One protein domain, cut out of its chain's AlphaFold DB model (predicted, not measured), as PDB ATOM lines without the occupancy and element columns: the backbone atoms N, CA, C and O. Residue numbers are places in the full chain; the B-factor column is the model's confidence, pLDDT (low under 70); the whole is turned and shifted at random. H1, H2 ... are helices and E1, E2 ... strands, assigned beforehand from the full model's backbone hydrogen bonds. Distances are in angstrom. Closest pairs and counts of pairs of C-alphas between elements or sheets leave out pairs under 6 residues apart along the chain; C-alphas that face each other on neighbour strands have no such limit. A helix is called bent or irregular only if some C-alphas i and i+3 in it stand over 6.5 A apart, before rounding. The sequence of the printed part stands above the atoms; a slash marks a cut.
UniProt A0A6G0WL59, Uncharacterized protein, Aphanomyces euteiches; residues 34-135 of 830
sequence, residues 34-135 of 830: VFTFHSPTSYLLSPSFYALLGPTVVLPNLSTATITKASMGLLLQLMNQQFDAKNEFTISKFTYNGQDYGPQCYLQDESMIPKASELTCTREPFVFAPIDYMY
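This is residues 34 to 135 of the 830 residues of an uncharacterized protein of Aphanomyces euteiches (UniProt A0A6G0WL59). A small, strongly twisted sheet of five strands curls round the short helix H1, and at one end of the domain the longest helix, H2, only grazes the sheet, with the short H3 near it. At the opposite end a long loop, residues 102 to 118, joins E4 to E5. The printed part has 102 residues, with three named helices and five named strands in the order E1 H1 E2 H2 H3 E3 E4 E5. The class is mixed, helices and strands, with under half of the residues, 50, in named elements. It is compact, with a radius of gyration of the C-alphas of 14.3 A and spans of 39 by 31 by 20 A.

The long strands are E3, residues 90 to 96, 19.4 A, and E5, residues 119 to 125, 19.5 A, ending at C-alpha 125 (266.818, 157.683, 81.304). E1, residues 36 to 38, begins at C-alpha 36 (254.091, 156.001, 73.650). E2 is residues 56 to 58 and E4 residues 99 to 101. H2, residues 64 to 78, measures 21.1 A; H1 is residues 45 to 51. H3, residues 84 to 88, is irregular: C-alphas 84 and 87 are 7.7 A apart.

In the branched sheet E3 has E2 and E4 on one side and E5 on the other. E3 and E5 are antiparallel, with N 93 and O 122 at 2.9 A. E2 and E3 are antiparallel, with N 92 and O 56 at 2.8 A. The hairpin E3 and E4 has N 101 and O 94 at 2.8 A. E1 and E2 are parallel, with N 38 and O 57 at 2.8 A; E1, H1, E2 form a strand-helix-strand unit, two parallel neighbour strands with a helix between, its crossover right-handed. H1 is on the sheet, its closest C-alphas to E3 being Ser 48 and Phe 94, 6.5 A. H2 only grazes the sheet with residues 67 to 71. H2 and H3 are close but not clearly touching, Gly 73 and Lys 86 being their closest C-alphas at 7.1 A. Every O i to N i+4 pair is within hydrogen-bond range in H2, 2 of 3 in H1 and 0 of 1 in H3, where 1 of 2 O i to N i+3 pairs is.

The two C-alphas farthest apart are those of Gln 82 and Ser 111, 41.1 A. The printed part has no cut, and the link from E4 to E5 is long, with 17 residues. No printed residue is under 70 in pLDDT.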
ATOM      1  N   VAL A  34     249.519 158.961  79.359       91.62
ATOM      2  CA  VAL A  34     249.777 158.332  78.059       91.62
ATOM      3  C   VAL A  34     251.264 158.055  77.911       91.62
ATOM      4  O   VAL A  34     252.096 158.942  78.070       91.62
ATOM      5  N   PHE A  35     251.593 156.817  77.554       94.12
ATOM      6  CA  PHE A  35     252.958 156.385  77.274       94.12
ATOM      7  C   PHE A  35     253.026 155.859  75.848       94.12
ATOM      8  O   PHE A  35     252.223 155.011  75.456       94.12
ATOM      9  N   THR A  36     253.989 156.349  75.070       94.25
ATOM     10  CA  THR A  36     254.091 156.001  73.650       94.25
ATOM     11  C   THR A  36     255.359 155.209  73.368       94.25
ATOM     12  O   THR A  36     256.459 155.677  73.647       94.25
ATOM     13  N   PHE A  37     255.212 154.051  72.722       94.94
ATOM     14  CA  PHE A  37     256.314 153.319  72.099       94.94
ATOM     15  C   PHE A  37     256.265 153.533  70.587       94.94
ATOM     16  O   PHE A  37     255.371 153.034  69.905       94.94
ATOM     17  N   HIS A  38     257.212 154.306  70.065       94.38
ATOM     18  CA  HIS A  38     257.267 154.672  68.656       94.38
ATOM     19  C   HIS A  38     258.245 153.772  67.893       94.38
ATOM     20  O   HIS A  38     259.264 153.327  68.426       94.38
ATOM     21  N   SER A  39     257.955 153.535  66.613       92.44
ATOM     22  CA  SER A  39     258.857 152.819  65.712       92.44
ATOM     23  C   SER A  39     260.200 153.547  65.531       92.44
ATOM     24  O   SER A  39     260.247 154.779  65.644       92.44
ATOM     25  N   PRO A  40     261.296 152.820  65.239       91.25
ATOM     26  CA  PRO A  40     262.592 153.435  64.975       91.25
ATOM     27  C   PRO A  40     262.482 154.441  63.826       91.25
ATOM     28  O   PRO A  40     261.984 154.111  62.749       91.25
ATOM     29  N   THR A  41     262.944 155.672  64.036       86.69
ATOM     30  CA  THR A  41     262.872 156.726  63.019       86.69
ATOM     31  C   THR A  41     264.022 157.717  63.159       86.69
ATOM     32  O   THR A  41     264.427 158.067  64.265       86.69
ATOM     33  N   SER A  42     264.534 158.195  62.024       78.25
ATOM     34  CA  SER A  42     265.430 159.357  61.952       78.25
ATOM     35  C   SER A  42     264.662 160.684  61.894       78.25
ATOM     36  O   SER A  42     265.244 161.747  62.089       78.25
ATOM     37  N   TYR A  43     263.357 160.632  61.614       82.25
ATOM     38  CA  TYR A  43     262.481 161.793  61.502       82.25
ATOM     39  C   TYR A  43     261.779 162.048  62.835       82.25
ATOM     40  O   TYR A  43     260.790 161.396  63.174       82.25
ATOM     41  N   LEU A  44     262.304 163.021  63.578       79.19
ATOM     42  CA  LEU A  44     261.887 163.361  64.941       79.19
ATOM     43  C   LEU A  44     260.513 164.042  65.048       79.19
ATOM     44  O   LEU A  44     259.984 164.146  66.150       79.19
ATOM     45  N   LEU A  45     259.910 164.434  63.920       83.31
ATOM     46  CA  LEU A  45     258.597 165.080  63.898       83.31
ATOM     47  C   LEU A  45     257.472 164.155  64.388       83.31
ATOM     48  O   LEU A  45     256.632 164.576  65.170       83.31
ATOM     49  N   SER A  46     257.460 162.887  63.959       87.88
ATOM     50  CA  SER A  46     256.418 161.933  64.378       87.88
ATOM     51  C   SER A  46     256.466 161.676  65.895       87.88
ATOM     52  O   SER A  46     255.456 161.893  66.559       87.88
ATOM     53  N   PRO A  47     257.627 161.342  66.497       88.75
ATOM     54  CA  PRO A  47     257.743 161.231  67.951       88.75
ATOM     55  C   PRO A  47     257.371 162.511  68.717       88.75
ATOM     56  O   PRO A  47     256.781 162.409  69.790       88.75
ATOM     57  N   SER A  48     257.657 163.707  68.181       88.12
ATOM     58  CA  SER A  48     257.294 164.954  68.867       88.12
ATOM     59  C   SER A  48     255.784 165.188  68.946       88.12
ATOM     60  O   SER A  48     255.333 165.807  69.904       88.12
ATOM     61  N   PHE A  49     254.981 164.665  68.008       87.50
ATOM     62  CA  PHE A  49     253.516 164.727  68.136       87.50
ATOM     63  C   PHE A  49     253.038 164.003  69.399       87.50
ATOM     64  O   PHE A  49     252.223 164.533  70.150       87.50
ATOM     65  N   TYR A  50     253.582 162.816  69.666       90.19
ATOM     66  CA  TYR A  50     253.219 162.013  70.834       90.19
ATOM     67  C   TYR A  50     253.783 162.562  72.147       90.19
ATOM     68  O   TYR A  50     253.176 162.354  73.196       90.19
ATOM     69  N   ALA A  51     254.879 163.325  72.092       89.31
ATOM     70  CA  ALA A  51     255.454 163.983  73.264       89.31
ATOM     71  C   ALA A  51     254.485 164.970  73.940       89.31
ATOM     72  O   ALA A  51     254.541 165.142  75.156       89.31
ATOM     73  N   LEU A  52     253.551 165.562  73.180       88.81
ATOM     74  CA  LEU A  52     252.475 166.397  73.727       88.81
ATOM     75  C   LEU A  52     251.475 165.607  74.585       88.81
ATOM     76  O   LEU A  52     250.834 166.181  75.456       88.81
ATOM     77  N   LEU A  53     251.325 164.299  74.360       89.12
ATOM     78  CA  LEU A  53     250.432 163.457  75.163       89.12
ATOM     79  C   LEU A  53     251.131 162.892  76.400       89.12
ATOM     80  O   LEU A  53     250.496 162.703  77.433       89.12
ATOM     81  N   GLY A  54     252.432 162.624  76.303       90.25
ATOM     82  CA  GLY A  54     253.217 162.078  77.400       90.25
ATOM     83  C   GLY A  54     254.568 161.522  76.954       90.25
ATOM     84  O   GLY A  54     255.006 161.751  75.821       90.25
ATOM     85  N   PRO A  55     255.264 160.790  77.840       92.44
ATOM     86  CA  PRO A  55     256.581 160.241  77.546       92.44
ATOM     87  C   PRO A  55     256.586 159.382  76.278       92.44
ATOM     88  O   PRO A  55     255.775 158.465  76.115       92.44
ATOM     89  N   THR A  56     257.535 159.662  75.384       94.19
ATOM     90  CA  THR A  56     257.683 158.946  74.111       94.19
ATOM     91  C   THR A  56     259.012 158.205  74.064       94.19
ATOM     92  O   THR A  56     260.078 158.792  74.227       94.19
ATOM     93  N   VAL A  57     258.957 156.904  73.811       94.75
ATOM     94  CA  VAL A  57     260.108 156.003  73.736       94.75
ATOM     95  C   VAL A  57     260.237 155.526  72.299       94.75
ATOM     96  O   VAL A  57     259.387 154.794  71.796       94.75
ATOM     97  N   VAL A  58     261.302 155.942  71.618       93.12
ATOM     98  CA  VAL A  58     261.615 155.451  70.272       93.12
ATOM     99  C   VAL A  58     262.357 154.129  70.416       93.12
ATOM    100  O   VAL A  58     263.467 154.088  70.946       93.12
ATOM    101  N   LEU A  59     261.734 153.040  69.968       93.75
ATOM    102  CA  LEU A  59     262.316 151.708  70.080       93.75
ATOM    103  C   LEU A  59     263.516 151.551  69.131       93.75
ATOM    104  O   LEU A  59     263.509 152.112  68.034       93.75
ATOM    105  N   PRO A  60     264.532 150.749  69.499       90.75
ATOM    106  CA  PRO A  60     265.676 150.482  68.628       90.75
ATOM    107  C   PRO A  60     265.310 149.599  67.425       90.75
ATOM    108  O   PRO A  60     265.897 149.730  66.354       90.75
ATOM    109  N   ASN A  61     264.338 148.696  67.584       91.44
ATOM    110  CA  ASN A  61     263.796 147.838  66.529       91.44
ATOM    111  C   ASN A  61     262.359 147.402  66.875       91.44
ATOM    112  O   ASN A  61     261.905 147.586  68.002       91.44
ATOM    113  N   LEU A  62     261.656 146.812  65.905       91.69
ATOM    114  CA  LEU A  62     260.269 146.346  66.046       91.69
ATOM    115  C   LEU A  62     260.157 144.837  66.310       91.69
ATOM    116  O   LEU A  62     259.147 144.223  65.972       91.69
ATOM    117  N   SER A  63     261.193 144.210  66.874       88.31
ATOM    118  CA  SER A  63     261.074 142.807  67.277       88.31
ATOM    119  C   SER A  63     260.107 142.663  68.454       88.31
ATOM    120  O   SER A  63     260.043 143.530  69.332       88.31
ATOM    121  N   THR A  64     259.394 141.534  68.510       85.12
ATOM    122  CA  THR A  64     258.513 141.184  69.635       85.12
ATOM    123  C   THR A  64     259.253 141.272  70.968       85.12
ATOM    124  O   THR A  64     258.716 141.805  71.932       85.12
ATOM    125  N   ALA A  65     260.514 140.826  71.017       84.56
ATOM    126  CA  ALA A  65     261.339 140.881  72.219       84.56
ATOM    127  C   ALA A  65     261.531 142.315  72.730       84.56
ATOM    128  O   ALA A  65     261.272 142.572  73.903       84.56
ATOM    129  N   THR A  66     261.918 143.248  71.854       89.44
ATOM    130  CA  THR A  66     262.118 144.661  72.207       89.44
ATOM    131  C   THR A  66     260.820 145.316  72.667       89.44
ATOM    132  O   THR A  66     260.811 145.997  73.691       89.44
ATOM    133  N   ILE A  67     259.719 145.095  71.937       91.12
ATOM    134  CA  ILE A  67     258.414 145.685  72.264       91.12
ATOM    135  C   ILE A  67     257.931 145.175  73.625       91.12
ATOM    136  O   ILE A  67     257.572 145.980  74.480       91.12
ATOM    137  N   THR A  68     257.961 143.858  73.846       89.75
ATOM    138  CA  THR A  68     257.538 143.240  75.112       89.75
ATOM    139  C   THR A  68     258.427 143.670  76.275       89.75
ATOM    140  O   THR A  68     257.922 143.967  77.352       89.75
ATOM    141  N   LYS A  69     259.747 143.757  76.073       91.25
ATOM    142  CA  LYS A  69     260.688 144.179  77.118       91.25
ATOM    143  C   LYS A  69     260.458 145.629  77.542       91.25
ATOM    144  O   LYS A  69     260.426 145.918  78.735       91.25
ATOM    145  N   ALA A  70     260.244 146.523  76.577       92.81
ATOM    146  CA  ALA A  70     259.972 147.930  76.842       92.81
ATOM    147  C   ALA A  70     258.602 148.132  77.515       92.81
ATOM    148  O   ALA A  70     258.499 148.858  78.502       92.81
ATOM    149  N   SER A  71     257.554 147.460  77.029       93.12
ATOM    150  CA  SER A  71     256.208 147.584  77.600       93.12
ATOM    151  C   SER A  71     256.108 146.980  79.004       93.12
ATOM    152  O   SER A  71     255.523 147.603  79.888       93.12
ATOM    153  N   MET A  72     256.743 145.830  79.254       91.31
ATOM    154  CA  MET A  72     256.856 145.269  80.605       91.31
ATOM    155  C   MET A  72     257.676 146.172  81.524       91.31
ATOM    156  O   MET A  72     257.265 146.401  82.656       91.31
ATOM    157  N   GLY A  73     258.788 146.734  81.042       92.75
ATOM    158  CA  GLY A  73     259.609 147.660  81.820       92.75
ATOM    159  C   GLY A  73     258.861 148.922  82.253       92.75
ATOM    160  O   GLY A  73     259.104 149.417  83.350       92.75
ATOM    161  N   LEU A  74     257.931 149.422  81.431       94.69
ATOM    162  CA  LEU A  74     257.007 150.485  81.832       94.69
ATOM    163  C   LEU A  74     256.055 149.990  82.925       94.69
ATOM    164  O   LEU A  74     256.019 150.585  83.995       94.69
ATOM    165  N   LEU A  75     255.318 148.899  82.683       93.12
ATOM    166  CA  LEU A  75     254.327 148.383  83.636       93.12
ATOM    167  C   LEU A  75     254.935 148.106  85.016       93.12
ATOM    168  O   LEU A  75     254.352 148.505  86.016       93.12
ATOM    169  N   LEU A  76     256.123 147.497  85.067       92.44
ATOM    170  CA  LEU A  76     256.835 147.238  86.319       92.44
ATOM    171  C   LEU A  76     257.097 148.529  87.092       92.44
ATOM    172  O   LEU A  76     256.774 148.608  88.271       92.44
ATOM    173  N   GLN A  77     257.602 149.564  86.426       93.75
ATOM    174  CA  GLN A  77     257.868 150.846  87.077       93.75
ATOM    175  C   GLN A  77     256.584 151.526  87.562       93.75
ATOM    176  O   GLN A  77     256.561 152.051  88.674       93.75
ATOM    177  N   LEU A  78     255.495 151.453  86.786       94.00
ATOM    178  CA  LEU A  78     254.187 151.973  87.206       94.00
ATOM    179  C   LEU A  78     253.643 151.239  88.444       94.00
ATOM    180  O   LEU A  78     253.004 151.868  89.285       94.00
ATOM    181  N   MET A  79     253.942 149.943  88.576       93.12
ATOM    182  CA  MET A  79     253.581 149.095  89.719       93.12
ATOM    183  C   MET A  79     254.547 149.205  90.911       93.12
ATOM    184  O   MET A  79     254.411 148.450  91.873       93.12
ATOM    185  N   ASN A  80     255.526 150.116  90.861       91.62
ATOM    186  CA  ASN A  80     256.595 150.255  91.855       91.62
ATOM    187  C   ASN A  80     257.503 149.007  91.984       91.62
ATOM    188  O   ASN A  80     257.964 148.654  93.068       91.62
ATOM    189  N   GLN A  81     257.765 148.336  90.862       89.00
ATOM    190  CA  GLN A  81     258.638 147.166  90.748       89.00
ATOM    191  C   GLN A  81     259.949 147.522  90.032       89.00
ATOM    192  O   GLN A  81     260.002 148.418  89.185       89.00
ATOM    193  N   GLN A  82     261.028 146.811  90.367       85.44
ATOM    194  CA  GLN A  82     262.338 147.040  89.753       85.44
ATOM    195  C   GLN A  82     262.397 146.517  88.309       85.44
ATOM    196  O   GLN A  82     261.751 145.532  87.953       85.44
ATOM    197  N   PHE A  83     263.198 147.187  87.475       88.31
ATOM    198  CA  PHE A  83     263.453 146.797  86.091       88.31
ATOM    199  C   PHE A  83     264.915 147.058  85.711       88.31
ATOM    200  O   PHE A  83     265.346 148.208  85.568       88.31
ATOM    201  N   ASP A  84     265.675 145.981  85.518       83.75
ATOM    202  CA  ASP A  84     267.134 146.044  85.360       83.75
ATOM    203  C   ASP A  84     267.569 146.551  83.981       83.75
ATOM    204  O   ASP A  84     268.570 147.255  83.838       83.75
ATOM    205  N   ALA A  85     266.771 146.275  82.947       84.38
ATOM    206  CA  ALA A  85     267.083 146.639  81.567       84.38
ATOM    207  C   ALA A  85     266.690 148.080  81.189       84.38
ATOM    208  O   ALA A  85     266.588 148.413  80.007       84.38
ATOM    209  N   LYS A  86     266.499 148.972  82.171       86.69
ATOM    210  CA  LYS A  86     266.182 150.393  81.930       86.69
ATOM    211  C   LYS A  86     267.219 151.106  81.055       86.69
ATOM    212  O   LYS A  86     266.869 151.999  80.296       86.69
ATOM    213  N   ASN A  87     268.482 150.681  81.099       89.75
ATOM    214  CA  ASN A  87     269.563 151.291  80.318       89.75
ATOM    215  C   ASN A  87     269.500 150.967  78.812       89.75
ATOM    216  O   ASN A  87     270.202 151.596  78.024       89.75
ATOM    217  N   GLU A  88     268.683 149.992  78.398       89.69
ATOM    218  CA  GLU A  88     268.503 149.630  76.982       89.69
ATOM    219  C   GLU A  88     267.546 150.576  76.243       89.69
ATOM    220  O   GLU A  88     267.496 150.579  75.011       89.69
ATOM    221  N   PHE A  89     266.798 151.391  76.987       93.81
ATOM    222  CA  PHE A  89     265.789 152.296  76.460       93.81
ATOM    223  C   PHE A  89     266.040 153.723  76.946       93.81
ATOM    224  O   PHE A  89     266.709 153.964  77.948       93.81
ATOM    225  N   THR A  90     265.483 154.695  76.230       93.81
ATOM    226  CA  THR A  90     265.557 156.110  76.606       93.81
ATOM    227  C   THR A  90     264.248 156.805  76.279       93.81
ATOM    228  O   THR A  90     263.635 156.511  75.248       93.81
ATOM    229  N   ILE A  91     263.855 157.763  77.110       94.38
ATOM    230  CA  ILE A  91     262.722 158.646  76.834       94.38
ATOM    231  C   ILE A  91     263.215 159.774  75.925       94.38
ATOM    232  O   ILE A  91     264.264 160.370  76.160       94.38
ATOM    233  N   SER A  92     262.484 160.036  74.845       92.56
ATOM    234  CA  SER A  92     262.757 161.129  73.912       92.56
ATOM    235  C   SER A  92     262.014 162.375  74.378       92.56
ATOM    236  O   SER A  92     260.785 162.418  74.312       92.56
ATOM    237  N   LYS A  93     262.758 163.376  74.849       91.06
ATOM    238  CA  LYS A  93     262.212 164.651  75.317       91.06
ATOM    239  C   LYS A  93     262.494 165.753  74.317       91.06
ATOM    240  O   LYS A  93     263.622 165.893  73.840       91.06
ATOM    241  N   PHE A  94     261.472 166.540  74.018       91.50
ATOM    242  CA  PHE A  94     261.527 167.583  73.006       91.50
ATOM    243  C   PHE A  94     261.525 168.951  73.668       91.50
ATOM    244  O   PHE A  94     260.871 169.161  74.682       91.50
ATOM    245  N   THR A  95     262.259 169.890  73.085       89.25
ATOM    246  CA  THR A  95     262.247 171.293  73.501       89.25
ATOM    247  C   THR A  95     262.006 172.188  72.297       89.25
ATOM    248  O   THR A  95     262.519 171.925  71.204       89.25
ATOM    249  N   TYR A  96     261.227 173.246  72.508       88.69
ATOM    250  CA  TYR A  96     260.906 174.270  71.520       88.69
ATOM    251  C   TYR A  96     261.257 175.640  72.102       88.69
ATOM    252  O   TYR A  96     260.805 175.987  73.192       88.69
ATOM    253  N   ASN A  97     262.111 176.410  71.418       84.81
ATOM    254  CA  ASN A  97     262.602 177.717  71.891       84.81
ATOM    255  C   ASN A  97     263.185 177.701  73.324       84.81
ATOM    256  O   ASN A  97     263.054 178.665  74.076       84.81
ATOM    257  N   GLY A  98     263.825 176.593  73.713       79.88
ATOM    258  CA  GLY A  98     264.403 176.415  75.050       79.88
ATOM    259  C   GLY A  98     263.394 176.084  76.157       79.88
ATOM    260  O   GLY A  98     263.805 175.944  77.305       79.88
ATOM    261  N   GLN A  99     262.105 175.931  75.835       85.62
ATOM    262  CA  GLN A  99     261.075 175.443  76.756       85.62
ATOM    263  C   GLN A  99     260.731 173.977  76.486       85.62
ATOM    264  O   GLN A  99     260.939 173.471  75.381       85.62
ATOM    265  N   ASP A 100     260.218 173.293  77.509       87.12
ATOM    266  CA  ASP A 100     259.801 171.895  77.416       87.12
ATOM    267  C   ASP A 100     258.610 171.743  76.461       87.12
ATOM    268  O   ASP A 100     257.582 172.407  76.608       87.12
ATOM    269  N   TYR A 101     258.763 170.874  75.466       88.06
ATOM    270  CA  TYR A 101     257.722 170.534  74.505       88.06
ATOM    271  C   TYR A 101     257.137 169.175  74.898       88.06
ATOM    272  O   TYR A 101     257.497 168.127  74.356       88.06
ATOM    273  N   GLY A 102     256.272 169.217  75.908       86.50
ATOM    274  CA  GLY A 102     255.624 168.056  76.511       86.50
ATOM    275  C   GLY A 102     254.156 168.331  76.847       86.50
ATOM    276  O   GLY A 102     253.592 169.308  76.348       86.50
ATOM    277  N   PRO A 103     253.529 167.537  77.734       84.12
ATOM    278  CA  PRO A 103     252.121 167.704  78.086       84.12
ATOM    279  C   PRO A 103     251.780 169.121  78.545       84.12
ATOM    280  O   PRO A 103     250.782 169.689  78.124       84.12
ATOM    281  N   GLN A 104     252.642 169.772  79.317       83.75
ATOM    282  CA  GLN A 104     252.362 171.117  79.826       83.75
ATOM    283  C   GLN A 104     252.430 172.229  78.754       83.75
ATOM    284  O   GLN A 104     252.145 173.388  79.054       83.75
ATOM    285  N   CYS A 105     252.795 171.904  77.508       83.62
ATOM    286  CA  CYS A 105     252.813 172.848  76.396       83.62
ATOM    287  C   CYS A 105     251.400 173.024  75.812       83.62
ATOM    288  O   CYS A 105     250.850 172.105  75.203       83.62
ATOM    289  N   TYR A 106     250.821 174.217  75.981       78.75
ATOM    290  CA  TYR A 106     249.501 174.562  75.449       78.75
ATOM    291  C   TYR A 106     249.617 175.296  74.109       78.75
ATOM    292  O   TYR A 106     249.943 176.482  74.063       78.75
ATOM    293  N   LEU A 107     249.304 174.591  73.022       81.81
ATOM    294  CA  LEU A 107     249.102 175.180  71.697       81.81
ATOM    295  C   LEU A 107     247.617 175.532  71.512       81.81
ATOM    296  O   LEU A 107     246.755 174.906  72.122       81.81
ATOM    297  N   GLN A 108     247.302 176.551  70.709       77.31
ATOM    298  CA  GLN A 108     245.905 176.948  70.461       77.31
ATOM    299  C   GLN A 108     245.226 176.078  69.398       77.31
ATOM    300  O   GLN A 108     244.039 175.791  69.517       77.31
ATOM    301  N   ASP A 109     245.978 175.660  68.381       78.19
ATOM    302  CA  ASP A 109     245.520 174.811  67.285       78.19
ATOM    303  C   ASP A 109     246.706 174.039  66.670       78.19
ATOM    304  O   ASP A 109     247.873 174.297  66.983       78.19
ATOM    305  N   GLU A 110     246.416 173.085  65.781       79.50
ATOM    306  CA  GLU A 110     247.435 172.253  65.123       79.50
ATOM    307  C   GLU A 110     248.379 173.034  64.192       79.50
ATOM    308  O   GLU A 110     249.478 172.560  63.898       79.50
ATOM    309  N   SER A 111     248.001 174.231  63.730       80.19
ATOM    310  CA  SER A 111     248.855 175.047  62.856       80.19
ATOM    311  C   SER A 111     250.062 175.633  63.594       80.19
ATOM    312  O   SER A 111     251.050 176.006  62.961       80.19
ATOM    313  N   MET A 112     250.001 175.669  64.930       80.75
ATOM    314  CA  MET A 112     251.077 176.117  65.816       80.75
ATOM    315  C   MET A 112     252.087 175.011  66.157       80.75
ATOM    316  O   MET A 112     253.022 175.256  66.919       80.75
ATOM    317  N   ILE A 113     251.922 173.796  65.619       83.56
ATOM    318  CA  ILE A 113     252.880 172.707  65.832       83.56
ATOM    319  C   ILE A 113     254.192 173.047  65.102       83.56
ATOM    320  O   ILE A 113     254.188 173.239  63.880       83.56
ATOM    321  N   PRO A 114     255.325 173.131  65.822       84.12
ATOM    322  CA  PRO A 114     256.588 173.559  65.246       84.12
ATOM    323  C   PRO A 114     257.134 172.550  64.238       84.12
ATOM    324  O   PRO A 114     256.899 171.339  64.308       84.12
ATOM    325  N   LYS A 115     257.919 173.055  63.287       84.12
ATOM    326  CA  LYS A 115     258.603 172.200  62.311       84.12
ATOM    327  C   LYS A 115     259.715 171.408  62.994       84.12
ATOM    328  O   LYS A 115     260.337 171.867  63.945       84.12
ATOM    329  N   ALA A 116     260.060 170.256  62.420       80.81
ATOM    330  CA  ALA A 116     261.105 169.376  62.949       80.81
ATOM    331  C   ALA A 116     262.460 170.080  63.164       80.81
ATOM    332  O   ALA A 116     263.186 169.739  64.087       80.81
ATOM    333  N   SER A 117     262.794 171.060  62.315       81.44
ATOM    334  CA  SER A 117     264.030 171.850  62.397       81.44
ATOM    335  C   SER A 117     264.088 172.807  63.589       81.44
ATOM    336  O   SER A 117     265.159 173.308  63.907       81.44
ATOM    337  N   GLU A 118     262.946 173.101  64.205       86.56
ATOM    338  CA  GLU A 118     262.815 174.036  65.327       86.56
ATOM    339  C   GLU A 118     262.777 173.307  66.681       86.56
ATOM    340  O   GLU A 118     262.792 173.940  67.736       86.56
ATOM    341  N   LEU A 119     262.738 171.973  66.653       87.12
ATOM    342  CA  LEU A 119     262.678 171.110  67.822       87.12
ATOM    343  C   LEU A 119     264.047 170.502  68.114       87.12
ATOM    344  O   LEU A 119     264.714 169.970  67.226       87.12
ATOM    345  N   THR A 120     264.438 170.508  69.386       87.62
ATOM    346  CA  THR A 120     265.628 169.782  69.851       87.62
ATOM    347  C   THR A 120     265.201 168.570  70.669       87.62
ATOM    348  O   THR A 120     264.432 168.709  71.619       87.62
ATOM    349  N   CYS A 121     265.699 167.385  70.305       89.06
ATOM    350  CA  CYS A 121     265.437 166.136  71.022       89.06
ATOM    351  C   CYS A 121     266.624 165.766  71.916       89.06
ATOM    352  O   CYS A 121     267.770 165.732  71.463       89.06
ATOM    353  N   THR A 122     266.334 165.447  73.171       90.56
ATOM    354  CA  THR A 122     267.288 164.931  74.156       90.56
ATOM    355  C   THR A 122     266.828 163.562  74.650       90.56
ATOM    356  O   THR A 122     265.642 163.235  74.594       90.56
ATOM    357  N   ARG A 123     267.778 162.728  75.087       91.31
ATOM    358  CA  ARG A 123     267.494 161.389  75.615       91.31
ATOM    359  C   ARG A 123     267.596 161.411  77.131       91.31
ATOM    360  O   ARG A 123     268.673 161.667  77.662       91.31
ATOM    361  N   GLU A 124     266.493 161.115  77.799       92.56
ATOM    362  CA  GLU A 124     266.436 160.925  79.247       92.56
ATOM    363  C   GLU A 124     266.454 159.424  79.599       92.56
ATOM    364  O   GLU A 124     266.090 158.584  78.763       92.56
ATOM    365  N   PRO A 125     266.889 159.059  80.822       94.25
ATOM    366  CA  PRO A 125     266.818 157.683  81.304       94.25
ATOM    367  C   PRO A 125     265.393 157.120  81.225       94.25
ATOM    368  O   PRO A 125     264.424 157.841  81.446       94.25
ATOM    369  N   PHE A 126     265.252 155.821  80.943       95.38
ATOM    370  CA  PHE A 126     263.964 155.118  80.939       95.38
ATOM    371  C   PHE A 126     263.449 154.891  82.367       95.38
ATOM    372  O   PHE A 126     263.508 153.783  82.901       95.38
ATOM    373  N   VAL A 127     263.004 155.975  83.002       93.62
ATOM    374  CA  VAL A 127     262.498 155.990  84.375       93.62
ATOM    375  C   VAL A 127     261.118 156.639  84.398       93.62
ATOM    376  O   VAL A 127     260.965 157.776  83.955       93.62
ATOM    377  N   PHE A 128     260.123 155.926  84.921       93.56
ATOM    378  CA  PHE A 128     258.745 156.404  85.057       93.56
ATOM    379  C   PHE A 128     258.338 156.469  86.527       93.56
ATOM    380  O   PHE A 128     258.746 155.631  87.329       93.56
ATOM    381  N   ALA A 129     257.527 157.469  86.873       91.19
ATOM    382  CA  ALA A 129     256.958 157.573  88.208       91.19
ATOM    383  C   ALA A 129     255.908 156.464  88.423       91.19
ATOM    384  O   ALA A 129     255.079 156.247  87.533       91.19
ATOM    385  N   PRO A 130     255.916 155.786  89.582       92.75
ATOM    386  CA  PRO A 130     254.865 154.847  89.945       92.75
ATOM    387  C   PRO A 130     253.484 155.517  90.007       92.75
ATOM    388  O   PRO A 130     253.380 156.701  90.329       92.75
ATOM    389  N   ILE A 131     252.424 154.751  89.743       92.00
ATOM    390  CA  ILE A 131     251.036 155.225  89.814       92.00
ATOM    391  C   ILE A 131     250.326 154.527  90.972       92.00
ATOM    392  O   ILE A 131     250.188 153.309  90.946       92.00
ATOM    393  N   ASP A 132     249.822 155.288  91.945       89.38
ATOM    394  CA  ASP A 132     249.306 154.770  93.224       89.38
ATOM    395  C   ASP A 132     248.296 153.615  93.089       89.38
ATOM    396  O   ASP A 132     248.368 152.640  93.830       89.38
ATOM    397  N   TYR A 133     247.371 153.674  92.122       90.19
ATOM    398  CA  TYR A 133     246.362 152.620  91.918       90.19
ATOM    399  C   TYR A 133     246.883 151.371  91.190       90.19
ATOM    400  O   TYR A 133     246.145 150.398  91.049       90.19
ATOM    401  N   MET A 134     248.119 151.400  90.689       91.44
ATOM    402  CA  MET A 134     248.800 150.257  90.078       91.44
ATOM    403  C   MET A 134     249.803 149.595  91.025       91.44
ATOM    404  O   MET A 134     250.405 148.595  90.639       91.44
ATOM    405  N   TYR A 135     250.020 150.138  92.227       90.00
ATOM    406  CA  TYR A 135     250.965 149.562  93.181       90.00
ATOM    407  C   TYR A 135     250.533 148.147  93.535       90.00
ATOM    408  O   TYR A 135     249.437 147.934  94.051       90.00
TER     409      TYR A 135